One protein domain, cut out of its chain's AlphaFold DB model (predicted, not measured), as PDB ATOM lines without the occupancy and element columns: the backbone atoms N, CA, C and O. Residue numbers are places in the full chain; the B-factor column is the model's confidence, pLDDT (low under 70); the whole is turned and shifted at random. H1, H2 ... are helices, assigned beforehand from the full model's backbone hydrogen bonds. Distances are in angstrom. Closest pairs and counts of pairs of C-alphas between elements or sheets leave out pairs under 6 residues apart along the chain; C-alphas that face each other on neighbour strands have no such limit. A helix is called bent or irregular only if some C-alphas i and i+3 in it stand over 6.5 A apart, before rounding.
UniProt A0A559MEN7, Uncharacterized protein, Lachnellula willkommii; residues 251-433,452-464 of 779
ATOM      1  N   GLN A 251     424.182 590.429 887.800       83.56
ATOM      2  CA  GLN A 251     425.184 591.489 887.889       83.56
ATOM      3  C   GLN A 251     426.142 591.261 889.067       83.56
ATOM      4  O   GLN A 251     427.351 591.389 888.907       83.56
ATOM      5  N   GLU A 252     425.613 590.906 890.240       82.31
ATOM      6  CA  GLU A 252     426.422 590.625 891.429       82.31
ATOM      7  C   GLU A 252     427.256 589.356 891.234       82.31
ATOM      8  O   GLU A 252     428.453 589.354 891.528       82.31
ATOM      9  N   LEU A 253     426.658 588.306 890.661       84.69
ATOM     10  CA  LEU A 253     427.369 587.076 890.314       84.69
ATOM     11  C   LEU A 253     428.503 587.347 889.317       84.69
ATOM     12  O   LEU A 253     429.614 586.850 889.503       84.69
ATOM     13  N   PHE A 254     428.246 588.162 888.292       88.50
ATOM     14  CA  PHE A 254     429.229 588.540 887.281       88.50
ATOM     15  C   PHE A 254     430.401 589.312 887.894       88.50
ATOM     16  O   PHE A 254     431.550 588.933 887.687       88.50
ATOM     17  N   GLU A 255     430.143 590.352 888.693       89.50
ATOM     18  CA  GLU A 255     431.223 591.128 889.324       89.50
ATOM     19  C   GLU A 255     431.989 590.316 890.378       89.50
ATOM     20  O   GLU A 255     433.214 590.426 890.471       89.50
ATOM     21  N   THR A 256     431.303 589.454 891.134       88.56
ATOM     22  CA  THR A 256     431.941 588.579 892.128       88.56
ATOM     23  C   THR A 256     432.882 587.592 891.450       88.56
ATOM     24  O   THR A 256     434.065 587.541 891.777       88.56
ATOM     25  N   THR A 257     432.392 586.843 890.462       92.62
ATOM     26  CA  THR A 257     433.199 585.847 889.742       92.62
ATOM     27  C   THR A 257     434.344 586.494 888.963       92.62
ATOM     28  O   THR A 257     435.468 586.005 889.019       92.62
ATOM     29  N   LYS A 258     434.125 587.662 888.346       93.38
ATOM     30  CA  LYS A 258     435.186 588.479 887.737       93.38
ATOM     31  C   LYS A 258     436.277 588.870 888.733       93.38
ATOM     32  O   LYS A 258     437.462 588.790 888.414       93.38
ATOM     33  N   SER A 259     435.888 589.311 889.930       94.00
ATOM     34  CA  SER A 259     436.824 589.681 890.996       94.00
ATOM     35  C   SER A 259     437.648 588.479 891.462       94.00
ATOM     36  O   SER A 259     438.870 588.578 891.566       94.00
ATOM     37  N   LEU A 260     436.998 587.327 891.664       92.88
ATOM     38  CA  LEU A 260     437.651 586.069 892.036       92.88
ATOM     39  C   LEU A 260     438.660 585.613 890.974       92.88
ATOM     40  O   LEU A 260     439.811 585.348 891.303       92.88
ATOM     41  N   LEU A 261     438.274 585.614 889.695       94.31
ATOM     42  CA  LEU A 261     439.167 585.255 888.588       94.31
ATOM     43  C   LEU A 261     440.368 586.203 888.487       94.31
ATOM     44  O   LEU A 261     441.503 585.762 888.322       94.31
ATOM     45  N   LYS A 262     440.151 587.512 888.660       94.25
ATOM     46  CA  LYS A 262     441.249 588.484 888.675       94.25
ATOM     47  C   LYS A 262     442.220 588.223 889.830       94.25
ATOM     48  O   LYS A 262     443.433 588.288 889.624       94.25
ATOM     49  N   ARG A 263     441.704 587.942 891.029       92.44
ATOM     50  CA  ARG A 263     442.511 587.595 892.211       92.44
ATOM     51  C   ARG A 263     443.319 586.322 891.988       92.44
ATOM     52  O   ARG A 263     444.513 586.328 892.256       92.44
ATOM     53  N   ALA A 264     442.719 585.306 891.371       91.00
ATOM     54  CA  ALA A 264     443.363 584.023 891.098       91.00
ATOM     55  C   ALA A 264     444.681 584.132 890.310       91.00
ATOM     56  O   ALA A 264     445.598 583.333 890.498       91.00
ATOM     57  N   ARG A 265     444.789 585.135 889.433       92.12
ATOM     58  CA  ARG A 265     445.991 585.408 888.627       92.12
ATOM     59  C   ARG A 265     446.834 586.589 889.118       92.12
ATOM     60  O   ARG A 265     447.747 587.011 888.411       92.12
ATOM     61  N   THR A 266     446.511 587.169 890.272       91.19
ATOM     62  CA  THR A 266     447.244 588.306 890.843       91.19
ATOM     63  C   THR A 266     448.120 587.821 891.988       91.19
ATOM     64  O   THR A 266     447.648 587.126 892.881       91.19
ATOM     65  N   LYS A 267     449.405 588.186 891.961       89.50
ATOM     66  CA  LYS A 267     450.334 587.885 893.055       89.50
ATOM     67  C   LYS A 267     449.973 588.715 894.288       89.50
ATOM     68  O   LYS A 267     449.686 589.905 894.158       89.50
ATOM     69  N   ASP A 268     449.994 588.089 895.456       86.56
ATOM     70  CA  ASP A 268     449.824 588.767 896.739       86.56
ATOM     71  C   ASP A 268     451.059 589.613 897.109       86.56
ATOM     72  O   ASP A 268     452.032 589.708 896.357       86.56
ATOM     73  N   GLU A 269     451.030 590.241 898.287       86.62
ATOM     74  CA  GLU A 269     452.129 591.080 898.793       86.62
ATOM     75  C   GLU A 269     453.458 590.316 898.942       86.62
ATOM     76  O   GLU A 269     454.526 590.928 898.926       86.62
ATOM     77  N   SER A 270     453.410 588.982 899.037       84.44
ATOM     78  CA  SER A 270     454.583 588.105 899.099       84.44
ATOM     79  C   SER A 270     455.088 587.662 897.719       84.44
ATOM     80  O   SER A 270     456.101 586.967 897.617       84.44
ATOM     81  N   GLY A 271     454.409 588.072 896.644       85.19
ATOM     82  CA  GLY A 271     454.733 587.687 895.274       85.19
ATOM     83  C   GLY A 271     454.214 586.301 894.875       85.19
ATOM     84  O   GLY A 271     454.617 585.800 893.822       85.19
ATOM     85  N   GLN A 272     453.339 585.683 895.675       85.12
ATOM     86  CA  GLN A 272     452.802 584.340 895.435       85.12
ATOM     87  C   GLN A 272     451.368 584.376 894.891       85.12
ATOM     88  O   GLN A 272     450.620 585.320 895.120       85.12
ATOM     89  N   LEU A 273     450.973 583.326 894.164       85.88
ATOM     90  CA  LEU A 273     449.598 583.114 893.689       85.88
ATOM     91  C   LEU A 273     448.811 582.260 894.695       85.88
ATOM     92  O   LEU A 273     448.383 581.153 894.380       85.88
ATOM     93  N   SER A 274     448.642 582.764 895.917       84.00
ATOM     94  CA  SER A 274     447.960 582.050 897.010       84.00
ATOM     95  C   SER A 274     446.476 581.768 896.735       84.00
ATOM     96  O   SER A 274     445.900 580.852 897.316       84.00
ATOM     97  N   GLU A 275     445.863 582.505 895.804       86.12
ATOM     98  CA  GLU A 275     444.435 582.413 895.483       86.12
ATOM     99  C   GLU A 275     444.145 581.743 894.130       86.12
ATOM    100  O   GLU A 275     443.026 581.842 893.627       86.12
ATOM    101  N   SER A 276     445.107 581.036 893.523       85.44
ATOM    102  CA  SER A 276     444.929 580.426 892.191       85.44
ATOM    103  C   SER A 276     443.743 579.457 892.099       85.44
ATOM    104  O   SER A 276     443.162 579.303 891.029       85.44
ATOM    105  N   GLY A 277     443.335 578.851 893.223       85.00
ATOM    106  CA  GLY A 277     442.134 578.010 893.311       85.00
ATOM    107  C   GLY A 277     440.823 578.744 892.994       85.00
ATOM    108  O   GLY A 277     439.824 578.111 892.673       85.00
ATOM    109  N   MET A 278     440.812 580.081 892.997       88.62
ATOM    110  CA  MET A 278     439.664 580.878 892.549       88.62
ATOM    111  C   MET A 278     439.443 580.822 891.024       88.62
ATOM    112  O   MET A 278     438.419 581.303 890.544       88.62
ATOM    113  N   SER A 279     440.363 580.216 890.259       88.06
ATOM    114  CA  SER A 279     440.193 579.874 888.835       88.06
ATOM    115  C   SER A 279     439.472 578.536 888.600       88.06
ATOM    116  O   SER A 279     439.577 577.958 887.509       88.06
ATOM    117  N   ASP A 280     438.746 578.034 889.598       91.56
ATOM    118  CA  ASP A 280     437.934 576.829 889.471       91.56
ATOM    119  C   ASP A 280     436.895 576.917 888.340       91.56
ATOM    120  O   ASP A 280     436.426 577.999 887.960       91.56
ATOM    121  N   TRP A 281     436.545 575.762 887.770       92.44
ATOM    122  CA  TRP A 281     435.580 575.686 886.679       92.44
ATOM    123  C   TRP A 281     434.205 576.234 887.079       92.44
ATOM    124  O   TRP A 281     433.580 576.912 886.261       92.44
ATOM    125  N   ILE A 282     433.766 576.052 888.331       91.31
ATOM    126  CA  ILE A 282     432.482 576.586 888.806       91.31
ATOM    127  C   ILE A 282     432.438 578.118 888.720       91.31
ATOM    128  O   ILE A 282     431.409 578.701 888.365       91.31
ATOM    129  N   VAL A 283     433.574 578.780 888.973       91.00
ATOM    130  CA  VAL A 283     433.704 580.240 888.898       91.00
ATOM    131  C   VAL A 283     433.657 580.694 887.441       91.00
ATOM    132  O   VAL A 283     432.915 581.620 887.117       91.00
ATOM    133  N   TRP A 284     434.382 580.016 886.544       94.06
ATOM    134  CA  TRP A 284     434.324 580.284 885.100       94.06
ATOM    135  C   TRP A 284     432.924 580.075 884.520       94.06
ATOM    136  O   TRP A 284     432.444 580.896 883.737       94.06
ATOM    137  N   GLU A 285     432.252 578.996 884.906       92.94
ATOM    138  CA  GLU A 285     430.896 578.693 884.468       92.94
ATOM    139  C   GLU A 285     429.900 579.751 884.942       92.94
ATOM    140  O   GLU A 285     429.132 580.267 884.126       92.94
ATOM    141  N   ALA A 286     429.949 580.126 886.222       89.31
ATOM    142  CA  ALA A 286     429.111 581.184 886.770       89.31
ATOM    143  C   ALA A 286     429.397 582.547 886.115       89.31
ATOM    144  O   ALA A 286     428.460 583.298 885.825       89.31
ATOM    145  N   PHE A 287     430.663 582.844 885.809       93.31
ATOM    146  CA  PHE A 287     431.063 584.073 885.124       93.31
ATOM    147  C   PHE A 287     430.517 584.138 883.694       93.31
ATOM    148  O   PHE A 287     429.925 585.138 883.293       93.31
ATOM    149  N   ILE A 288     430.635 583.049 882.929       92.62
ATOM    150  CA  ILE A 288     430.119 582.976 881.556       92.62
ATOM    151  C   ILE A 288     428.593 583.028 881.552       92.62
ATOM    152  O   ILE A 288     428.001 583.759 880.759       92.62
ATOM    153  N   ARG A 289     427.945 582.266 882.439       89.12
ATOM    154  CA  ARG A 289     426.482 582.212 882.529       89.12
ATOM    155  C   ARG A 289     425.905 583.577 882.878       89.12
ATOM    156  O   ARG A 289     425.003 584.042 882.188       89.12
ATOM    157  N   SER A 290     426.459 584.247 883.885       89.00
ATOM    158  CA  SER A 290     426.016 585.593 884.249       89.00
ATOM    159  C   SER A 290     426.262 586.606 883.125       89.00
ATOM    160  O   SER A 290     425.371 587.400 882.833       89.00
ATOM    161  N   ALA A 291     427.391 586.528 882.408       89.44
ATOM    162  CA  ALA A 291     427.656 587.380 881.244       89.44
ATOM    163  C   ALA A 291     426.614 587.211 880.124       89.44
ATOM    164  O   ALA A 291     426.166 588.191 879.527       89.44
ATOM    165  N   VAL A 292     426.227 585.966 879.835       86.31
ATOM    166  CA  VAL A 292     425.243 585.632 878.793       86.31
ATOM    167  C   VAL A 292     423.857 586.152 879.169       86.31
ATOM    168  O   VAL A 292     423.173 586.742 878.331       86.31
ATOM    169  N   GLU A 293     423.463 585.990 880.432       83.56
ATOM    170  CA  GLU A 293     422.160 586.431 880.937       83.56
ATOM    171  C   GLU A 293     422.027 587.953 881.048       83.56
ATOM    172  O   GLU A 293     420.927 588.487 880.906       83.56
ATOM    173  N   LEU A 294     423.138 588.680 881.208       83.38
ATOM    174  CA  LEU A 294     423.149 590.143 881.116       83.38
ATOM    175  C   LEU A 294     422.834 590.655 879.694       83.38
ATOM    176  O   LEU A 294     422.556 591.841 879.535       83.38
ATOM    177  N   ARG A 295     422.842 589.778 878.670       72.12
ATOM    178  CA  ARG A 295     422.410 590.006 877.268       72.12
ATOM    179  C   ARG A 295     423.037 591.206 876.538       72.12
ATOM    180  O   ARG A 295     422.594 591.550 875.443       72.12
ATOM    181  N   ASN A 296     424.101 591.788 877.082       70.75
ATOM    182  CA  ASN A 296     424.865 592.876 876.473       70.75
ATOM    183  C   ASN A 296     426.140 592.328 875.805       70.75
ATOM    184  O   ASN A 296     426.647 591.275 876.191       70.75
ATOM    185  N   LEU A 297     426.678 593.036 874.804       69.69
ATOM    186  CA  LEU A 297     427.949 592.648 874.165       69.69
ATOM    187  C   LEU A 297     429.157 592.904 875.086       69.69
ATOM    188  O   LEU A 297     430.050 592.067 875.159       69.69
ATOM    189  N   GLU A 298     429.113 593.973 875.887       79.69
ATOM    190  CA  GLU A 298     430.188 594.362 876.815       79.69
ATOM    191  C   GLU A 298     430.609 593.242 877.801       79.69
ATOM    192  O   GLU A 298     431.798 592.927 877.863       79.69
ATOM    193  N   PRO A 299     429.700 592.557 878.534       82.12
ATOM    194  CA  PRO A 299     430.078 591.432 879.394       82.12
ATOM    195  C   PRO A 299     430.825 590.304 878.673       82.12
ATOM    196  O   PRO A 299     431.698 589.678 879.272       82.12
ATOM    197  N   LYS A 300     430.520 590.037 877.395       82.19
ATOM    198  CA  LYS A 300     431.193 588.979 876.623       82.19
ATOM    199  C   LYS A 300     432.643 589.341 876.323       82.19
ATOM    200  O   LYS A 300     433.525 588.498 876.488       82.19
ATOM    201  N   ASP A 301     432.894 590.584 875.927       87.50
ATOM    202  CA  ASP A 301     434.252 591.067 875.669       87.50
ATOM    203  C   ASP A 301     435.094 591.062 876.947       87.50
ATOM    204  O   ASP A 301     436.270 590.693 876.911       87.50
ATOM    205  N   VAL A 302     434.477 591.355 878.097       91.62
ATOM    206  CA  VAL A 302     435.116 591.231 879.415       91.62
ATOM    207  C   VAL A 302     435.480 589.775 879.728       91.62
ATOM    208  O   VAL A 302     436.599 589.522 880.176       91.62
ATOM    209  N   VAL A 303     434.600 588.806 879.447       92.81
ATOM    210  CA  VAL A 303     434.918 587.372 879.607       92.81
ATOM    211  C   VAL A 303     436.099 586.973 878.722       92.81
ATOM    212  O   VAL A 303     437.044 586.343 879.197       92.81
ATOM    213  N   ILE A 304     436.091 587.370 877.446       91.88
ATOM    214  CA  ILE A 304     437.177 587.061 876.503       91.88
ATOM    215  C   ILE A 304     438.493 587.719 876.940       91.88
ATOM    216  O   ILE A 304     439.555 587.104 876.818       91.88
ATOM    217  N   ALA A 305     438.448 588.952 877.445       94.44
ATOM    218  CA  ALA A 305     439.618 589.642 877.980       94.44
ATOM    219  C   ALA A 305     440.194 588.910 879.200       94.44
ATOM    220  O   ALA A 305     441.408 588.716 879.277       94.44
ATOM    221  N   GLU A 306     439.338 588.437 880.106       95.88
ATOM    222  CA  GLU A 306     439.773 587.702 881.294       95.88
ATOM    223  C   GLU A 306     440.357 586.327 880.937       95.88
ATOM    224  O   GLU A 306     441.390 585.933 881.483       95.88
ATOM    225  N   VAL A 307     439.775 585.635 879.950       94.94
ATOM    226  CA  VAL A 307     440.353 584.417 879.357       94.94
ATOM    227  C   VAL A 307     441.746 584.700 878.792       94.94
ATOM    228  O   VAL A 307     442.694 583.982 879.100       94.94
ATOM    229  N   LYS A 308     441.905 585.759 877.984       94.38
ATOM    230  CA  LYS A 308     443.211 586.134 877.417       94.38
ATOM    231  C   LYS A 308     444.236 586.424 878.512       94.38
ATOM    232  O   LYS A 308     445.366 585.969 878.387       94.38
ATOM    233  N   ALA A 309     443.836 587.103 879.585       94.88
ATOM    234  CA  ALA A 309     444.715 587.407 880.711       94.88
ATOM    235  C   ALA A 309     445.191 586.147 881.459       94.88
ATOM    236  O   ALA A 309     446.352 586.069 881.850       94.88
ATOM    237  N   HIS A 310     444.335 585.133 881.616       93.75
ATOM    238  CA  HIS A 310     444.726 583.846 882.209       93.75
ATOM    239  C   HIS A 310     445.617 583.003 881.287       93.75
ATOM    240  O   HIS A 310     446.440 582.213 881.753       93.75
ATOM    241  N   LEU A 311     445.450 583.149 879.972       92.56
ATOM    242  CA  LEU A 311     446.231 582.422 878.972       92.56
ATOM    243  C   LEU A 311     447.531 583.126 878.574       92.56
ATOM    244  O   LEU A 311     448.304 582.540 877.809       92.56
ATOM    245  N   ASP A 312     447.776 584.334 879.082       91.38
ATOM    246  CA  ASP A 312     449.002 585.084 878.839       91.38
ATOM    247  C   ASP A 312     450.232 584.259 879.282       91.38
ATOM    248  O   ASP A 312     450.238 583.705 880.387       91.38
ATOM    249  N   PRO A 313     451.280 584.125 878.448       86.56
ATOM    250  CA  PRO A 313     452.501 583.416 878.828       86.56
ATOM    251  C   PRO A 313     453.193 583.983 880.075       86.56
ATOM    252  O   PRO A 313     453.834 583.223 880.794       86.56
ATOM    253  N   THR A 314     453.050 585.285 880.341       87.50
ATOM    254  CA  THR A 314     453.588 585.969 881.531       87.50
ATOM    255  C   THR A 314     452.778 585.690 882.796       87.50
ATOM    256  O   THR A 314     453.263 585.905 883.904       87.50
ATOM    257  N   CYS A 315     451.550 585.184 882.652       84.06
ATOM    258  CA  CYS A 315     450.742 584.733 883.771       84.06
ATOM    259  C   CYS A 315     451.304 583.399 884.279       84.06
ATOM    260  O   CYS A 315     451.201 582.377 883.604       84.06
ATOM    261  N   GLU A 316     451.904 583.388 885.466       86.06
ATOM    262  CA  GLU A 316     452.555 582.209 886.064       86.06
ATOM    263  C   GLU A 316     451.567 581.209 886.700       86.06
ATOM    264  O   GLU A 316     451.980 580.316 887.433       86.06
ATOM    265  N   ILE A 317     450.261 581.335 886.433       87.19
ATOM    266  CA  ILE A 317     449.252 580.412 886.969       87.19
ATOM    267  C   ILE A 317     449.452 578.985 886.425       87.19
ATOM    268  O   ILE A 317     449.849 578.798 885.267       87.19
ATOM    269  N   ASP A 318     449.172 577.982 887.262       84.69
ATOM    270  CA  ASP A 318     449.391 576.571 886.938       84.69
ATOM    271  C   ASP A 318     448.649 576.115 885.665       84.69
ATOM    272  O   ASP A 318     447.593 576.639 885.282       84.69
ATOM    273  N   LYS A 319     449.210 575.107 884.987       83.44
ATOM    274  CA  LYS A 319     448.665 574.556 883.742       83.44
ATOM    275  C   LYS A 319     447.236 574.019 883.914       83.44
ATOM    276  O   LYS A 319     446.454 574.146 882.969       83.44
ATOM    277  N   SER A 320     446.890 573.466 885.079       81.62
ATOM    278  CA  SER A 320     445.535 572.999 885.411       81.62
ATOM    279  C   SER A 320     444.514 574.144 885.374       81.62
ATOM    280  O   SER A 320     443.496 574.046 884.695       81.62
ATOM    281  N   TRP A 321     444.823 575.300 885.958       87.00
ATOM    282  CA  TRP A 321     443.941 576.472 885.922       87.00
ATOM    283  C   TRP A 321     443.887 577.127 884.534       87.00
ATOM    284  O   TRP A 321     442.827 577.572 884.080       87.00
ATOM    285  N   LYS A 322     445.000 577.111 883.780       89.06
ATOM    286  CA  LYS A 322     445.008 577.541 882.366       89.06
ATOM    287  C   LYS A 322     444.131 576.654 881.478       89.06
ATOM    288  O   LYS A 322     443.654 577.128 880.435       89.06
ATOM    289  N   ARG A 323     443.916 575.383 881.847       92.25
ATOM    290  CA  ARG A 323     442.963 574.488 881.171       92.25
ATOM    291  C   ARG A 323     441.548 575.037 881.292       92.25
ATOM    292  O   ARG A 323     440.901 575.190 880.258       92.25
ATOM    293  N   ASN A 324     441.119 575.435 882.491       93.88
ATOM    294  CA  ASN A 324     439.785 576.000 882.727       93.88
ATOM    295  C   ASN A 324     439.557 577.283 881.916       93.88
ATOM    296  O   ASN A 324     438.540 577.404 881.242       93.88
ATOM    297  N   ALA A 325     440.541 578.186 881.861       93.31
ATOM    298  CA  ALA A 325     440.463 579.376 881.005       93.31
ATOM    299  C   ALA A 325     440.381 579.030 879.502       93.31
ATOM    300  O   ALA A 325     439.698 579.698 878.725       93.31
ATOM    301  N   SER A 326     441.054 577.959 879.067       93.50
ATOM    302  CA  SER A 326     440.970 577.489 877.676       93.50
ATOM    303  C   SER A 326     439.619 576.838 877.372       93.50
ATOM    304  O   SER A 326     439.096 577.019 876.275       93.50
ATOM    305  N   LEU A 327     439.032 576.127 878.337       94.56
ATOM    306  CA  LEU A 327     437.689 575.557 878.235       94.56
ATOM    307  C   LEU A 327     436.610 576.651 878.261       94.56
ATOM    308  O   LEU A 327     435.638 576.592 877.510       94.56
ATOM    309  N   ALA A 328     436.823 577.705 879.052       94.44
ATOM    310  CA  ALA A 328     435.976 578.891 879.097       94.44
ATOM    311  C   ALA A 328     435.880 579.571 877.721       94.44
ATOM    312  O   ALA A 328     434.791 579.990 877.323       94.44
ATOM    313  N   LEU A 329     436.984 579.603 876.958       93.31
ATOM    314  CA  LEU A 329     436.983 580.075 875.569       93.31
ATOM    315  C   LEU A 329     436.069 579.230 874.672       93.31
ATOM    316  O   LEU A 329     435.312 579.787 873.882       93.31
ATOM    317  N   VAL A 330     436.115 577.899 874.799       93.31
ATOM    318  CA  VAL A 330     435.217 577.002 874.053       93.31
ATOM    319  C   VAL A 330     433.765 577.318 874.421       93.31
ATOM    320  O   VAL A 330     432.947 577.598 873.543       93.31
ATOM    321  N   LYS A 331     433.450 577.378 875.719       92.94
ATOM    322  CA  LYS A 331     432.086 577.611 876.209       92.94
ATOM    323  C   LYS A 331     431.497 578.943 875.745       92.94
ATOM    324  O   LYS A 331     430.381 578.955 875.226       92.94
ATOM    325  N   ILE A 332     432.226 580.055 875.868       89.88
ATOM    326  CA  ILE A 332     431.709 581.370 875.450       89.88
ATOM    327  C   ILE A 332     431.462 581.445 873.934       89.88
ATOM    328  O   ILE A 332     430.489 582.076 873.512       89.88
ATOM    329  N   THR A 333     432.274 580.765 873.112       89.00
ATOM    330  CA  THR A 333     432.064 580.665 871.656       89.00
ATOM    331  C   THR A 333     430.794 579.885 871.320       89.00
ATOM    332  O   THR A 333     430.014 580.324 870.473       89.00
ATOM    333  N   PHE A 334     430.545 578.766 872.005       88.00
ATOM    334  CA  PHE A 334     429.339 577.959 871.800       88.00
ATOM    335  C   PHE A 334     428.067 578.712 872.192       88.00
ATOM    336  O   PHE A 334     427.134 578.787 871.394       88.00
ATOM    337  N   VAL A 335     428.058 579.355 873.363       83.88
ATOM    338  CA  VAL A 335     426.879 580.088 873.849       83.88
ATOM    339  C   VAL A 335     426.630 581.383 873.060       83.88
ATOM    340  O   VAL A 335     425.488 581.811 872.901       83.88
ATOM    341  N   SER A 336     427.674 582.007 872.506       70.56
ATOM    342  CA  SER A 336     427.525 583.216 871.678       70.56
ATOM    343  C   SER A 336     427.061 582.940 870.248       70.56
ATOM    344  O   SER A 336     426.602 583.859 869.575       70.56
ATOM    345  N   SER A 337     427.146 581.695 869.784       61.03
ATOM    346  CA  SER A 337     426.742 581.299 868.437       61.03
ATOM    347  C   SER A 337     425.235 581.009 868.386       61.03
ATOM    348  O   SER A 337     424.833 579.849 868.302       61.03
ATOM    349  N   SER A 338     424.397 582.050 868.474       53.59
ATOM    350  CA  SER A 338     422.938 581.933 868.312       53.59
ATOM    351  C   SER A 338     422.545 581.843 866.825       53.59
ATOM    352  O   SER A 338     423.066 582.628 866.029       53.59
ATOM    353  N   PRO A 339     421.578 580.980 866.438       43.72
ATOM    354  CA  PRO A 339     421.072 580.879 865.061       43.72
ATOM    355  C   PRO A 339     420.541 582.203 864.485       43.72
ATOM    356  O   PRO A 339     420.467 582.367 863.271       43.72
ATOM    357  N   PHE A 340     420.175 583.156 865.349       46.22
ATOM    358  CA  PHE A 340     419.509 584.404 864.974       46.22
ATOM    359  C   PHE A 340     420.450 585.619 864.853       46.22
ATOM    360  O   PHE A 340     419.989 586.690 864.471       46.22
ATOM    361  N   GLN A 341     421.749 585.489 865.168       46.12
ATOM    362  CA  GLN A 341     422.702 586.620 865.198       46.12
ATOM    363  C   GLN A 341     423.650 586.724 863.985       46.12
ATOM    364  O   GLN A 341     424.588 587.515 863.998       46.12
ATOM    365  N   GLY A 342     423.373 586.015 862.889       37.25
ATOM    366  CA  GLY A 342     423.837 586.409 861.549       37.25
ATOM    367  C   GLY A 342     425.321 586.215 861.204       37.25
ATOM    368  O   GLY A 342     425.648 586.312 860.026       37.25
ATOM    369  N   GLN A 343     426.206 585.872 862.147       41.97
ATOM    370  CA  GLN A 343     427.513 585.281 861.830       41.97
ATOM    371  C   GLN A 343     427.831 584.109 862.770       41.97
ATOM    372  O   GLN A 343     428.063 584.327 863.959       41.97
ATOM    373  N   PRO A 344     427.840 582.857 862.275       50.31
ATOM    374  CA  PRO A 344     428.311 581.728 863.062       50.31
ATOM    375  C   PRO A 344     429.816 581.900 863.301       50.31
ATOM    376  O   PRO A 344     430.609 581.862 862.361       50.31
ATOM    377  N   HIS A 345     430.225 582.101 864.555       59.28
ATOM    378  CA  HIS A 345     431.627 581.910 864.908       59.28
ATOM    379  C   HIS A 345     431.967 580.440 864.653       59.28
ATOM    380  O   HIS A 345     431.282 579.557 865.169       59.28
ATOM    381  N   ASP A 346     432.995 580.177 863.841       72.38
ATOM    382  CA  ASP A 346     433.435 578.810 863.560       72.38
ATOM    383  C   ASP A 346     433.807 578.128 864.891       72.38
ATOM    384  O   ASP A 346     434.738 578.546 865.587       72.38
ATOM    385  N   ARG A 347     433.021 577.119 865.283       87.56
ATOM    386  CA  ARG A 347     433.146 576.406 866.566       87.56
ATOM    387  C   ARG A 347     434.290 575.391 866.541       87.56
ATOM    388  O   ARG A 347     434.819 575.026 867.588       87.56
ATOM    389  N   ILE A 348     434.705 574.956 865.352       89.69
ATOM    390  CA  ILE A 348     435.746 573.941 865.182       89.69
ATOM    391  C   ILE A 348     437.134 574.455 865.613       89.69
ATOM    392  O   ILE A 348     437.781 573.774 866.409       89.69
ATOM    393  N   PRO A 349     437.604 575.656 865.212       90.00
ATOM    394  CA  PRO A 349     438.905 576.185 865.625       90.00
ATOM    395  C   PRO A 349     439.151 576.216 867.137       90.00
ATOM    396  O   PRO A 349     440.268 575.931 867.570       90.00
ATOM    397  N   VAL A 350     438.141 576.541 867.954       90.44
ATOM    398  CA  VAL A 350     438.311 576.582 869.419       90.44
ATOM    399  C   VAL A 350     438.453 575.184 870.023       90.44
ATOM    400  O   VAL A 350     439.272 575.007 870.924       90.44
ATOM    401  N   ILE A 351     437.754 574.180 869.476       92.56
ATOM    402  CA  ILE A 351     437.919 572.763 869.846       92.56
ATOM    403  C   ILE A 351     439.324 572.278 869.470       92.56
ATOM    404  O   ILE A 351     440.026 571.701 870.299       92.56
ATOM    405  N   ILE A 352     439.768 572.558 868.240       90.81
ATOM    406  CA  ILE A 352     441.095 572.153 867.750       90.81
ATOM    407  C   ILE A 352     442.205 572.783 868.594       90.81
ATOM    408  O   ILE A 352     443.117 572.087 869.034       90.81
ATOM    409  N   LYS A 353     442.101 574.083 868.891       90.31
ATOM    410  CA  LYS A 353     443.067 574.790 869.739       90.31
ATOM    411  C   LYS A 353     443.129 574.206 871.153       90.31
ATOM    412  O   LYS A 353     444.208 574.142 871.742       90.31
ATOM    413  N   TYR A 354     441.990 573.780 871.701       92.81
ATOM    414  CA  TYR A 354     441.951 573.097 872.991       92.81
ATOM    415  C   TYR A 354     442.671 571.743 872.923       92.81
ATOM    416  O   TYR A 354     443.566 571.490 873.729       92.81
ATOM    417  N   LEU A 355     442.351 570.910 871.924       90.25
ATOM    418  CA  LEU A 355     442.986 569.602 871.714       90.25
ATOM    419  C   LEU A 355     444.499 569.710 871.502       90.25
ATOM    420  O   LEU A 355     445.252 568.931 872.077       90.25
ATOM    421  N   GLN A 356     444.968 570.713 870.763       88.31
ATOM    422  CA  GLN A 356     446.400 570.966 870.568       88.31
ATOM    423  C   GLN A 356     447.152 571.209 871.882       88.31
ATOM    424  O   GLN A 356     448.312 570.821 872.009       88.31
ATOM    425  N   LYS A 357     446.504 571.839 872.870       88.12
ATOM    426  CA  LYS A 357     447.140 572.229 874.136       88.12
ATOM    427  C   LYS A 357     446.917 571.225 875.273       88.12
ATOM    428  O   LYS A 357     447.819 571.032 876.089       88.12
ATOM    429  N   TYR A 358     445.742 570.599 875.327       89.69
ATOM    430  CA  TYR A 358     445.320 569.711 876.419       89.69
ATOM    431  C   TYR A 358     444.884 568.323 875.955       89.69
ATOM    432  O   TYR A 358     444.448 567.533 876.779       89.69
ATOM    433  N   GLY A 359     445.039 567.964 874.679       85.31
ATOM    434  CA  GLY A 359     444.631 566.650 874.167       85.31
ATOM    435  C   GLY A 359     445.338 565.466 874.834       85.31
ATOM    436  O   GLY A 359     444.823 564.355 874.785       85.31
ATOM    437  N   SER A 360     446.486 565.689 875.485       83.19
ATOM    438  CA  SER A 360     447.192 564.676 876.284       83.19
ATOM    439  C   SER A 360     446.701 564.553 877.729       83.19
ATOM    440  O   SER A 360     447.252 563.744 878.465       83.19
ATOM    441  N   ALA A 361     445.728 565.360 878.160       85.06
ATOM    442  CA  ALA A 361     445.099 565.225 879.470       85.06
ATOM    443  C   ALA A 361     444.015 564.141 879.420       85.06
ATOM    444  O   ALA A 361     443.251 564.077 878.457       85.06
ATOM    445  N   SER A 362     443.907 563.315 880.461       81.12
ATOM    446  CA  SER A 362     442.858 562.285 880.595       81.12
ATOM    447  C   SER A 362     441.438 562.868 880.522       81.12
ATOM    448  O   SER A 362     440.524 562.209 880.029       81.12
ATOM    449  N   THR A 363     441.272 564.127 880.933       84.75
ATOM    450  CA  THR A 363     439.993 564.850 880.972       84.75
ATOM    451  C   THR A 363     439.529 565.390 879.617       84.75
ATOM    452  O   THR A 363     438.363 565.750 879.481       84.75
ATOM    453  N   ALA A 364     440.402 565.464 878.604       88.06
ATOM    454  CA  ALA A 364     440.146 566.260 877.397       88.06
ATOM    455  C   ALA A 364     438.892 565.828 876.618       88.06
ATOM    456  O   ALA A 364     438.219 566.665 876.016       88.06
ATOM    457  N   TYR A 365     438.569 564.531 876.630       88.56
ATOM    458  CA  TYR A 365     437.315 564.035 876.067       88.56
ATOM    459  C   TYR A 365     436.096 564.547 876.849       88.56
ATOM    460  O   TYR A 365     435.191 565.108 876.235       88.56
ATOM    461  N   ASN A 366     436.091 564.410 878.179       88.00
ATOM    462  CA  ASN A 366     434.981 564.854 879.032       88.00
ATOM    463  C   ASN A 366     434.781 566.373 878.949       88.00
ATOM    464  O   ASN A 366     433.648 566.843 878.913       88.00
ATOM    465  N   ASP A 367     435.872 567.128 878.818       91.31
ATOM    466  CA  ASP A 367     435.837 568.579 878.624       91.31
ATOM    467  C   ASP A 367     435.115 568.985 877.342       91.31
ATOM    468  O   ASP A 367     434.341 569.940 877.325       91.31
ATOM    469  N   LEU A 368     435.383 568.276 876.244       93.62
ATOM    470  CA  LEU A 368     434.898 568.652 874.920       93.62
ATOM    471  C   LEU A 368     433.577 567.991 874.537       93.62
ATOM    472  O   LEU A 368     432.850 568.557 873.719       93.62
ATOM    473  N   ARG A 369     433.245 566.835 875.120       92.12
ATOM    474  CA  ARG A 369     432.022 566.073 874.836       92.12
ATOM    475  C   ARG A 369     430.759 566.955 874.853       92.12
ATOM    476  O   ARG A 369     430.103 566.995 873.811       92.12
ATOM    477  N   PRO A 370     430.466 567.763 875.897       91.12
ATOM    478  CA  PRO A 370     429.260 568.600 875.932       91.12
ATOM    479  C   PRO A 370     429.160 569.620 874.789       91.12
ATOM    480  O   PRO A 370     428.069 570.067 874.439       91.12
ATOM    481  N   PHE A 371     430.295 570.020 874.209       92.44
ATOM    482  CA  PHE A 371     430.354 570.965 873.094       92.44
ATOM    483  C   PHE A 371     430.266 570.251 871.744       92.44
ATOM    484  O   PHE A 371     429.564 570.709 870.845       92.44
ATOM    485  N   VAL A 372     430.923 569.099 871.599       92.19
ATOM    486  CA  VAL A 372     430.858 568.278 870.380       92.19
ATOM    487  C   VAL A 372     429.430 567.793 870.113       92.19
ATOM    488  O   VAL A 372     428.984 567.808 868.966       92.19
ATOM    489  N   GLU A 373     428.674 567.461 871.162       90.75
ATOM    490  CA  GLU A 373     427.259 567.073 871.072       90.75
ATOM    491  C   GLU A 373     426.373 568.178 870.455       90.75
ATOM    492  O   GLU A 373     425.433 567.881 869.715       90.75
ATOM    493  N   GLN A 374     426.720 569.455 870.668       89.06
ATOM    494  CA  GLN A 374     425.997 570.629 870.146       89.06
ATOM    495  C   GLN A 374     426.352 570.999 868.695       89.06
ATOM    496  O   GLN A 374     425.795 571.957 868.145       89.06
ATOM    497  N   LEU A 375     427.319 570.315 868.074       88.44
ATOM    498  CA  LEU A 375     427.671 570.547 866.673       88.44
ATOM    499  C   LEU A 375     426.561 570.041 865.748       88.44
ATOM    500  O   LEU A 375     425.952 569.006 866.009       88.44
ATOM    501  N   ASN A 376     426.320 570.749 864.645       85.81
ATOM    502  CA  ASN A 376     425.442 570.255 863.582       85.81
ATOM    503  C   ASN A 376     426.141 569.146 862.768       85.81
ATOM    504  O   ASN A 376     427.346 568.926 862.894       85.81
ATOM    505  N   VAL A 377     425.390 568.458 861.905       83.06
ATOM    506  CA  VAL A 377     425.891 567.321 861.109       83.06
ATOM    507  C   VAL A 377     427.118 567.679 860.256       83.06
ATOM    508  O   VAL A 377     428.048 566.879 860.166       83.06
ATOM    509  N   GLU A 378     427.164 568.871 859.660       85.06
ATOM    510  CA  GLU A 378     428.277 569.287 858.795       85.06
ATOM    511  C   GLU A 378     429.538 569.635 859.599       85.06
ATOM    512  O   GLU A 378     430.637 569.196 859.258       85.06
ATOM    513  N   ASP A 379     429.384 570.326 860.729       87.75
ATOM    514  CA  ASP A 379     430.484 570.607 861.654       87.75
ATOM    515  C   ASP A 379     431.048 569.314 862.266       87.75
ATOM    516  O   ASP A 379     432.265 569.178 862.413       87.75
ATOM    517  N   ARG A 380     430.188 568.331 862.567       88.75
ATOM    518  CA  ARG A 380     430.602 566.996 863.035       88.75
ATOM    519  C   ARG A 380     431.442 566.265 861.988       88.75
ATOM    520  O   ARG A 380     432.499 565.739 862.332       88.75
ATOM    521  N   LYS A 381     431.022 566.266 860.714       86.12
ATOM    522  CA  LYS A 381     431.805 565.688 859.604       86.12
ATOM    523  C   LYS A 381     433.155 566.385 859.456       86.12
ATOM    524  O   LYS A 381     434.182 565.717 859.389       86.12
ATOM    525  N   ARG A 382     433.167 567.721 859.480       88.56
ATOM    526  CA  ARG A 382     434.398 568.518 859.384       88.56
ATOM    527  C   ARG A 382     435.364 568.221 860.532       88.56
ATOM    528  O   ARG A 382     436.558 568.052 860.291       88.56
ATOM    529  N   LEU A 383     434.866 568.131 861.766       89.50
ATOM    530  CA  LEU A 383     435.676 567.749 862.924       89.50
ATOM    531  C   LEU A 383     436.234 566.330 862.768       89.50
ATOM    532  O   LEU A 383     437.427 566.121 862.978       89.50
ATOM    533  N   LEU A 384     435.401 565.373 862.351       87.00
ATOM    534  CA  LEU A 384     435.815 563.990 862.120       87.00
ATOM    535  C   LEU A 384     436.920 563.895 861.058       87.00
ATOM    536  O   LEU A 384     437.905 563.193 861.270       87.00
ATOM    537  N   GLU A 385     436.810 564.624 859.947       86.50
ATOM    538  CA  GLU A 385     437.851 564.658 858.915       86.50
ATOM    539  C   GLU A 385     439.193 565.184 859.440       86.50
ATOM    540  O   GLU A 385     440.244 564.644 859.087       86.50
ATOM    541  N   LEU A 386     439.172 566.220 860.285       86.06
ATOM    542  CA  LEU A 386     440.382 566.768 860.907       86.06
ATOM    543  C   LEU A 386     441.017 565.769 861.881       86.06
ATOM    544  O   LEU A 386     442.239 565.614 861.883       86.06
ATOM    545  N   ILE A 387     440.189 565.066 862.661       83.94
ATOM    546  CA  ILE A 387     440.621 563.998 863.569       83.94
ATOM    547  C   ILE A 387     441.264 562.842 862.782       83.94
ATOM    548  O   ILE A 387     442.351 562.388 863.130       83.94
ATOM    549  N   LEU A 388     440.625 562.378 861.703       75.44
ATOM    550  CA  LEU A 388     441.091 561.235 860.906       75.44
ATOM    551  C   LEU A 388     442.398 561.507 860.154       75.44
ATOM    552  O   LEU A 388     443.185 560.587 859.943       75.44
ATOM    553  N   LYS A 389     442.645 562.757 859.751       74.06
ATOM    554  CA  LYS A 389     443.880 563.158 859.056       74.06
ATOM    555  C   LYS A 389     445.083 563.328 860.001       74.06
ATOM    556  O   LYS A 389     446.145 563.719 859.529       74.06
ATOM    557  N   ASP A 390     444.911 563.096 861.310       66.38
ATOM    558  CA  ASP A 390     445.850 563.479 862.388       66.38
ATOM    559  C   ASP A 390     446.302 564.953 862.269       66.38
ATOM    560  O   ASP A 390     447.366 565.358 862.735       66.38
ATOM    561  N   ALA A 391     445.464 565.784 861.630       60.78
ATOM    562  CA  ALA A 391     445.768 567.178 861.315       60.78
ATOM    563  C   ALA A 391     445.724 568.075 862.567       60.78
ATOM    564  O   ALA A 391     446.128 569.235 862.546       60.78
ATOM    565  N   ILE A 392     445.205 567.538 863.673       65.56
ATOM    566  CA  ILE A 392     445.055 568.239 864.949       65.56
ATOM    567  C   ILE A 392     446.412 568.408 865.630       65.56
ATOM    568  O   ILE A 392     446.672 569.463 866.204       65.56
ATOM    569  N   PHE A 393     447.286 567.405 865.526       67.38
ATOM    570  CA  PHE A 393     448.570 567.348 866.225       67.38
ATOM    571  C   PHE A 393     449.773 567.543 865.281       67.38
ATOM    572  O   PHE A 393     450.869 567.057 865.574       67.38
ATOM    573  N   GLU A 394     449.595 568.236 864.144       49.94
ATOM    574  CA  GLU A 394     450.680 568.462 863.175       49.94
ATOM    575  C   GLU A 394     451.892 569.145 863.830       49.94
ATOM    576  O   GLU A 394     451.833 570.291 864.271       49.94
ATOM    577  N   GLY A 395     452.992 568.389 863.904       48.78
ATOM    578  CA  GLY A 395     454.218 568.729 864.633       48.78
ATOM    579  C   GLY A 395     454.985 567.509 865.169       48.78
ATOM    580  O   GLY A 395     456.151 567.635 865.519       48.78
ATOM    581  N   LEU A 396     454.370 566.318 865.187       45.28
ATOM    582  CA  LEU A 396     454.948 565.068 865.718       45.28
ATOM    583  C   LEU A 396     455.063 563.960 864.648       45.28
ATOM    584  O   LEU A 396     454.803 562.790 864.917       45.28
ATOM    585  N   LYS A 397     455.399 564.321 863.402       42.16
ATOM    586  CA  LYS A 397     455.344 563.414 862.236       42.16
ATOM    587  C   LYS A 397     456.459 562.355 862.151       42.16
ATOM    588  O   LYS A 397     456.469 561.620 861.169       42.16
ATOM    589  N   GLU A 398     457.348 562.214 863.135       41.50
ATOM    590  CA  GLU A 398     458.528 561.341 862.978       41.50
ATOM    591  C   GLU A 398     458.686 560.174 863.952       41.50
ATOM    592  O   GLU A 398     459.657 559.442 863.826       41.50
ATOM    593  N   ASP A 399     457.721 559.875 864.821       43.91
ATOM    594  CA  ASP A 399     457.756 558.568 865.486       43.91
ATOM    595  C   ASP A 399     456.349 558.041 865.753       43.91
ATOM    596  O   ASP A 399     455.604 558.565 866.579       43.91
ATOM    597  N   LYS A 400     455.996 556.949 865.071       50.22
ATOM    598  CA  LYS A 400     454.851 556.096 865.427       50.22
ATOM    599  C   LYS A 400     455.134 555.267 866.687       50.22
ATOM    600  O   LYS A 400     454.425 554.302 866.951       50.22
ATOM    601  N   ASP A 401     456.155 555.628 867.454       54.72
ATOM    602  CA  ASP A 401     456.519 554.917 868.660       54.72
ATOM    603  C   ASP A 401     455.695 555.438 869.847       54.72
ATOM    604  O   ASP A 401     455.684 556.631 870.163       54.72
ATOM    605  N   PHE A 402     455.034 554.519 870.553       61.25
ATOM    606  CA  PHE A 402     454.257 554.731 871.783       61.25
ATOM    607  C   PHE A 402     455.156 555.087 872.987       61.25
ATOM    608  O   PHE A 402     455.016 554.544 874.076       61.25
ATOM    609  N   LYS A 403     456.129 555.989 872.804       58.44
ATOM    610  CA  LYS A 403     457.211 556.277 873.764       58.44
ATOM    611  C   LYS A 403     456.765 557.039 875.013       58.44
ATOM    612  O   LYS A 403     457.528 557.067 875.972       58.44
ATOM    613  N   THR A 404     455.591 557.684 875.016       67.12
ATOM    614  CA  THR A 404     455.142 558.520 876.150       67.12
ATOM    615  C   THR A 404     453.659 558.348 876.486       67.12
ATOM    616  O   THR A 404     452.819 558.256 875.587       67.12
ATOM    617  N   ALA A 405     453.328 558.405 877.781       69.19
ATOM    618  CA  ALA A 405     451.952 558.398 878.296       69.19
ATOM    619  C   ALA A 405     451.089 559.496 877.671       69.19
ATOM    620  O   ALA A 405     449.960 559.244 877.267       69.19
ATOM    621  N   ASN A 406     451.660 560.684 877.459       73.44
ATOM    622  CA  ASN A 406     450.965 561.798 876.821       73.44
ATOM    623  C   ASN A 406     450.459 561.466 875.408       73.44
ATOM    624  O   ASN A 406     449.342 561.855 875.061       73.44
ATOM    625  N   ARG A 407     451.247 560.751 874.589       74.19
ATOM    626  CA  ARG A 407     450.826 560.373 873.227       74.19
ATOM    627  C   ARG A 407     449.756 559.284 873.253       74.19
ATOM    628  O   ARG A 407     448.816 559.358 872.464       74.19
ATOM    629  N   ILE A 408     449.859 558.326 874.175       71.75
ATOM    630  CA  ILE A 408     448.819 557.309 874.382       71.75
ATOM    631  C   ILE A 408     447.501 557.992 874.764       71.75
ATOM    632  O   ILE A 408     446.486 557.763 874.110       71.75
ATOM    633  N   THR A 409     447.521 558.913 875.729       75.81
ATOM    634  CA  THR A 409     446.327 559.658 876.156       75.81
ATOM    635  C   THR A 409     445.719 560.495 875.024       75.81
ATOM    636  O   THR A 409     444.500 560.500 874.855       75.81
ATOM    637  N   GLN A 410     446.539 561.144 874.185       79.75
ATOM    638  CA  GLN A 410     446.055 561.848 872.984       79.75
ATOM    639  C   GLN A 410     445.304 560.924 872.026       79.75
ATOM    640  O   GLN A 410     444.218 561.274 871.555       79.75
ATOM    641  N   LEU A 411     445.874 559.752 871.736       75.25
ATOM    642  CA  LEU A 411     445.241 558.766 870.868       75.25
ATOM    643  C   LEU A 411     443.928 558.284 871.487       75.25
ATOM    644  O   LEU A 411     442.897 558.340 870.825       75.25
ATOM    645  N   VAL A 412     443.932 557.915 872.769       77.56
ATOM    646  CA  VAL A 412     442.728 557.497 873.502       77.56
ATOM    647  C   VAL A 412     441.614 558.546 873.390       77.56
ATOM    648  O   VAL A 412     440.508 558.216 872.966       77.56
ATOM    649  N   ASN A 413     441.895 559.820 873.677       82.62
ATOM    650  CA  ASN A 413     440.906 560.899 873.551       82.62
ATOM    651  C   ASN A 413     440.393 561.072 872.114       82.62
ATOM    652  O   ASN A 413     439.203 561.294 871.897       82.62
ATOM    653  N   THR A 414     441.276 560.920 871.128       83.19
ATOM    654  CA  THR A 414     440.927 560.955 869.701       83.19
ATOM    655  C   THR A 414     439.957 559.824 869.343       83.19
ATOM    656  O   THR A 414     438.967 560.068 868.656       83.19
ATOM    657  N   TYR A 415     440.172 558.605 869.847       78.06
ATOM    658  CA  TYR A 415     439.253 557.479 869.636       78.06
ATOM    659  C   TYR A 415     437.904 557.685 870.312       78.06
ATOM    660  O   TYR A 415     436.878 557.448 869.676       78.06
ATOM    661  N   LYS A 416     437.887 558.187 871.552       84.69
ATOM    662  CA  LYS A 416     436.634 558.516 872.250       84.69
ATOM    663  C   LYS A 416     435.808 559.542 871.460       84.69
ATOM    664  O   LYS A 416     434.606 559.365 871.286       84.69
ATOM    665  N   LEU A 417     436.450 560.576 870.908       86.88
ATOM    666  CA  LEU A 417     435.782 561.568 870.054       86.88
ATOM    667  C   LEU A 417     435.309 560.983 868.716       86.88
ATOM    668  O   LEU A 417     434.205 561.304 868.277       86.88
ATOM    669  N   ARG A 418     436.100 560.108 868.073       85.81
ATOM    670  CA  ARG A 418     435.668 559.380 866.865       85.81
ATOM    671  C   ARG A 418     434.407 558.573 867.155       85.81
ATOM    672  O   ARG A 418     433.433 558.728 866.430       85.81
ATOM    673  N   TYR A 419     434.413 557.790 868.233       83.31
ATOM    674  CA  TYR A 419     433.272 556.984 868.663       83.31
ATOM    675  C   TYR A 419     432.014 557.832 868.886       83.31
ATOM    676  O   TYR A 419     430.957 557.527 868.331       83.31
ATOM    677  N   LEU A 420     432.144 558.941 869.621       87.00
ATOM    678  CA  LEU A 420     431.042 559.872 869.867       87.00
ATOM    679  C   LEU A 420     430.420 560.377 868.553       87.00
ATOM    680  O   LEU A 420     429.199 560.391 868.412       87.00
ATOM    681  N   LEU A 421     431.257 560.755 867.580       86.75
ATOM    682  CA  LEU A 421     430.831 561.318 866.295       86.75
ATOM    683  C   LEU A 421     430.254 560.280 865.322       86.75
ATOM    684  O   LEU A 421     429.327 560.601 864.581       86.75
ATOM    685  N   THR A 422     430.811 559.067 865.276       80.50
ATOM    686  CA  THR A 422     430.443 558.051 864.271       80.50
ATOM    687  C   THR A 422     429.404 557.051 864.748       80.50
ATOM    688  O   THR A 422     428.822 556.353 863.921       80.50
ATOM    689  N   SER A 423     429.215 556.924 866.060       79.62
ATOM    690  CA  SER A 423     428.416 555.844 866.641       79.62
ATOM    691  C   SER A 423     427.404 556.376 867.643       79.62
ATOM    692  O   SER A 423     426.208 556.267 867.390       79.62
ATOM    693  N   SER A 424     427.859 557.011 868.723       82.12
ATOM    694  CA  SER A 424     426.956 557.353 869.825       82.12
ATOM    695  C   SER A 424     425.925 558.436 869.469       82.12
ATOM    696  O   SER A 424     424.726 558.250 869.677       82.12
ATOM    697  N   LEU A 425     426.350 559.553 868.861       83.62
ATOM    698  CA  LEU A 425     425.425 560.623 868.460       83.62
ATOM    699  C   LEU A 425     424.406 560.183 867.394       83.62
ATOM    700  O   LEU A 425     423.217 560.431 867.596       83.62
ATOM    701  N   PRO A 426     424.815 559.515 866.294       81.00
ATOM    702  CA  PRO A 426     423.861 558.982 865.324       81.00
ATOM    703  C   PRO A 426     422.841 558.010 865.931       81.00
ATOM    704  O   PRO A 426     421.662 558.083 865.597       81.00
ATOM    705  N   GLU A 427     423.265 557.123 866.836       73.75
ATOM    706  CA  GLU A 427     422.375 556.154 867.492       73.75
ATOM    707  C   GLU A 427     421.316 556.849 868.353       73.75
ATOM    708  O   GLU A 427     420.129 556.527 868.279       73.75
ATOM    709  N   TYR A 428     421.726 557.846 869.139       79.56
ATOM    710  CA  TYR A 428     420.798 558.663 869.913       79.56
ATOM    711  C   TYR A 428     419.753 559.343 869.017       79.56
ATOM    712  O   TYR A 428     418.556 559.276 869.298       79.56
ATOM    713  N   GLU A 429     420.182 559.933 867.899       80.38
ATOM    714  CA  GLU A 429     419.282 560.587 866.942       80.38
ATOM    715  C   GLU A 429     418.293 559.601 866.296       80.38
ATOM    716  O   GLU A 429     417.117 559.931 866.116       80.38
ATOM    717  N   ILE A 430     418.735 558.374 865.995       77.12
ATOM    718  CA  ILE A 430     417.870 557.300 865.487       77.12
ATOM    719  C   ILE A 430     416.813 556.924 866.531       77.12
ATOM    720  O   ILE A 430     415.624 556.864 866.200       77.12
ATOM    721  N   ARG A 431     417.214 556.713 867.789       69.38
ATOM    722  CA  ARG A 431     416.300 556.337 868.884       69.38
ATOM    723  C   ARG A 431     415.287 557.425 869.211       69.38
ATOM    724  O   ARG A 431     414.135 557.126 869.523       69.38
ATOM    725  N   GLU A 432     415.698 558.683 869.106       73.69
ATOM    726  CA  GLU A 432     414.813 559.822 869.333       73.69
ATOM    727  C   GLU A 432     413.787 560.027 868.210       73.69
ATOM    728  O   GLU A 432     412.762 560.683 868.425       73.69
ATOM    729  N   SER A 433     414.003 559.423 867.037       71.56
ATOM    730  CA  SER A 433     413.100 559.549 865.897       71.56
ATOM    731  C   SER A 433     411.703 558.971 866.177       71.56
ATOM    732  O   SER A 433     411.523 557.898 866.759       71.56
ATOM    733  N   LEU A 452     431.932 550.855 864.396       61.09
ATOM    734  CA  LEU A 452     432.328 550.363 865.720       61.09
ATOM    735  C   LEU A 452     433.448 549.318 865.607       61.09
ATOM    736  O   LEU A 452     434.439 549.364 866.332       61.09
ATOM    737  N   ARG A 453     433.312 548.399 864.646       59.03
ATOM    738  CA  ARG A 453     434.291 547.349 864.357       59.03
ATOM    739  C   ARG A 453     435.649 547.916 863.974       59.03
ATOM    740  O   ARG A 453     436.657 547.457 864.500       59.03
ATOM    741  N   GLN A 454     435.690 548.890 863.066       60.56
ATOM    742  CA  GLN A 454     436.953 549.516 862.673       60.56
ATOM    743  C   GLN A 454     437.602 550.228 863.865       60.56
ATOM    744  O   GLN A 454     438.807 550.113 864.066       60.56
ATOM    745  N   LEU A 455     436.799 550.908 864.686       63.78
ATOM    746  CA  LEU A 455     437.273 551.609 865.872       63.78
ATOM    747  C   LEU A 455     437.863 550.652 866.921       63.78
ATOM    748  O   LEU A 455     438.947 550.912 867.437       63.78
ATOM    749  N   ALA A 456     437.194 549.526 867.181       62.50
ATOM    750  CA  ALA A 456     437.680 548.487 868.087       62.50
ATOM    751  C   ALA A 456     438.977 547.836 867.578       62.50
ATOM    752  O   ALA A 456     439.918 547.646 868.345       62.50
ATOM    753  N   GLN A 457     439.063 547.549 866.273       59.94
ATOM    754  CA  GLN A 457     440.269 546.992 865.649       59.94
ATOM    755  C   GLN A 457     441.456 547.949 865.733       59.94
ATOM    756  O   GLN A 457     442.572 547.528 866.033       59.94
ATOM    757  N   ASP A 458     441.224 549.229 865.453       60.47
ATOM    758  CA  ASP A 458     442.251 550.255 865.552       60.47
ATOM    759  C   ASP A 458     442.735 550.396 867.008       60.47
ATOM    760  O   ASP A 458     443.938 550.397 867.253       60.47
ATOM    761  N   ALA A 459     441.819 550.446 867.983       63.50
ATOM    762  CA  ALA A 459     442.153 550.555 869.403       63.50
ATOM    763  C   ALA A 459     442.959 549.349 869.921       63.50
ATOM    764  O   ALA A 459     443.970 549.541 870.596       63.50
ATOM    765  N   ALA A 460     442.565 548.123 869.555       59.78
ATOM    766  CA  ALA A 460     443.271 546.900 869.940       59.78
ATOM    767  C   ALA A 460     444.713 546.879 869.404       59.78
ATOM    768  O   ALA A 460     445.652 546.658 870.165       59.78
ATOM    769  N   LYS A 461     444.912 547.210 868.119       59.78
ATOM    770  CA  LYS A 461     446.253 547.297 867.512       59.78
ATOM    771  C   LYS A 461     447.165 548.294 868.226       59.78
ATOM    772  O   LYS A 461     448.359 548.044 868.358       59.78
ATOM    773  N   LEU A 462     446.619 549.430 868.661       60.38
ATOM    774  CA  LEU A 462     447.388 550.445 869.386       60.38
ATOM    775  C   LEU A 462     447.764 549.988 870.793       60.38
ATOM    776  O   LEU A 462     448.882 550.251 871.227       60.38
ATOM    777  N   TYR A 463     446.851 549.307 871.492       60.12
ATOM    778  CA  TYR A 463     447.131 548.728 872.804       60.12
ATOM    779  C   TYR A 463     448.300 547.741 872.726       60.12
ATOM    780  O   TYR A 463     449.256 547.848 873.484       60.12
ATOM    781  N   LEU A 464     448.289 546.847 871.739       56.31
ATOM    782  CA  LEU A 464     449.334 545.834 871.578       56.31
ATOM    783  C   LEU A 464     450.668 546.422 871.179       56.31
ATOM    784  O   LEU A 464     451.684 546.075 871.761       56.31
TER     785      LEU A 464
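What this domain is: This is residues 251 to 433 and 452 to 464 of the 779 residues of an uncharacterized protein of Lachnellula willkommii (UniProt A0A559MEN7). A slab of nearly aligned helices is stacked sideways in a zigzag row, from H1 at one end to H10 at the other, with H5 and H6 near the middle. At the H1 end, H1, H3, H4 and H5 form an up-and-down four-helix bundle; H6 and H7 pack on H5, then come H8 and the long bent H9, with H10 packed on H9a at the far end. Residues 338 to 343 stick out as a loop, and residues 427 to 433, of which 427 to 432 belong to H9, stick out as an arm. The printed part has 196 residues with ten named helices, H1 to H10 in order along the chain, and no named strand; its class is all helix. It is compact, with a radius of gyration of the C-alphas of 18.8 A, and spans 55 by 44 by 25 A.

How they stand to each other: H1, residues 251 to 264, touches H3, residues 281 to 293, opposite ways at a tilt of 36 degrees, only just steep; the closest C-alphas are those of Phe 254 and Phe 287, 5.3 A apart. H2, residues 276 to 279, touches H1, the C-alphas of Ala 264 and Ser 276 being closest at 4.1 A. H3 forms a hairpin with H4, residues 297 to 311, at a shallow tilt of 21 degrees, with the C-alphas of Ala 291 and Pro 299 closest at 5.1 A. H4 forms a hairpin with H5, residues 319 to 336, at a shallow tilt of 23 degrees, with the C-alphas of Val 307 and Ala 325 closest at 5.3 A. H5 is the hub, touching H2, H3, H4, H6 at residues 348 to 358 and H7 at residues 364 to 372. H5 and H6 form a hairpin at a shallow tilt of 9 degrees, with the C-alphas of Val 330 and Val 350 closest at 5.6 A. H6 and H7, also a hairpin, only just touch, with 3 pairs of C-alphas within 8 A; the closest are those of Tyr 358 and Ala 364, 6.3 A apart. H9, assigned as one helix by its hydrogen bonds at residues 405 to 432, is bent, with C-alphas 422 and 425 7.0 A apart; its arms are H9a, residues 405 to 422, and H9b, residues 425 to 432. H7 touches H9a, the same way at a shallow tilt of 23 degrees, with the C-alphas of Tyr 365 and Asn 413 closest at 5.4 A. H8, residues 377 to 388, forms a hairpin with H9a at a shallow tilt of 31 degrees, with the C-alphas of Arg 380 and Leu 421 closest at 6.6 A. H10, residues 452 to 464, touches H9a, opposite ways at a shallow tilt of 7 degrees, with the C-alphas of Tyr 415 and Leu 455 closest at 7.2 A. H9b touches no helix. H1 and H10 are apart. Every O i to N i+4 pair is within hydrogen-bond range in H1, H3, H4, H6, H8, H9a, H9b and H10, against 13 of 14 in H5 and 3 of 5 in H7; H2 is too short for such a pair.

Where its parts are: H1 begins at C-alpha 251, (425.184, 591.489, 887.889), and is 19.9 A long. H2 has four residues; H3 is 18.1 A long, H4 21.5 A and H5 25.8 A. H6 is 15.4 A long, and H7, 11.8 A, is irregular, with C-alphas 367 and 370 7.1 A apart. H8 is 16.4 A long, H9a 25.7 A and H9b 10.7 A. H10, 18.5 A long, ends at C-alpha 464, (449.334, 545.834, 871.578).

The domain as a whole: The two C-alphas farthest apart are those of Ser 270 and Ser 433, at 60.3 A. Residues 434 to 451 are not printed, and C-alphas 433 and 452 are 21.3 A apart across the cut. The links from H1 to H2, H5 to H6 and H8 to H9 are long. The mean pLDDT of the printed part is 80.6; it is under 70 at residues 297, 337 to 345, 390 to 405, 431 and 452 to 464.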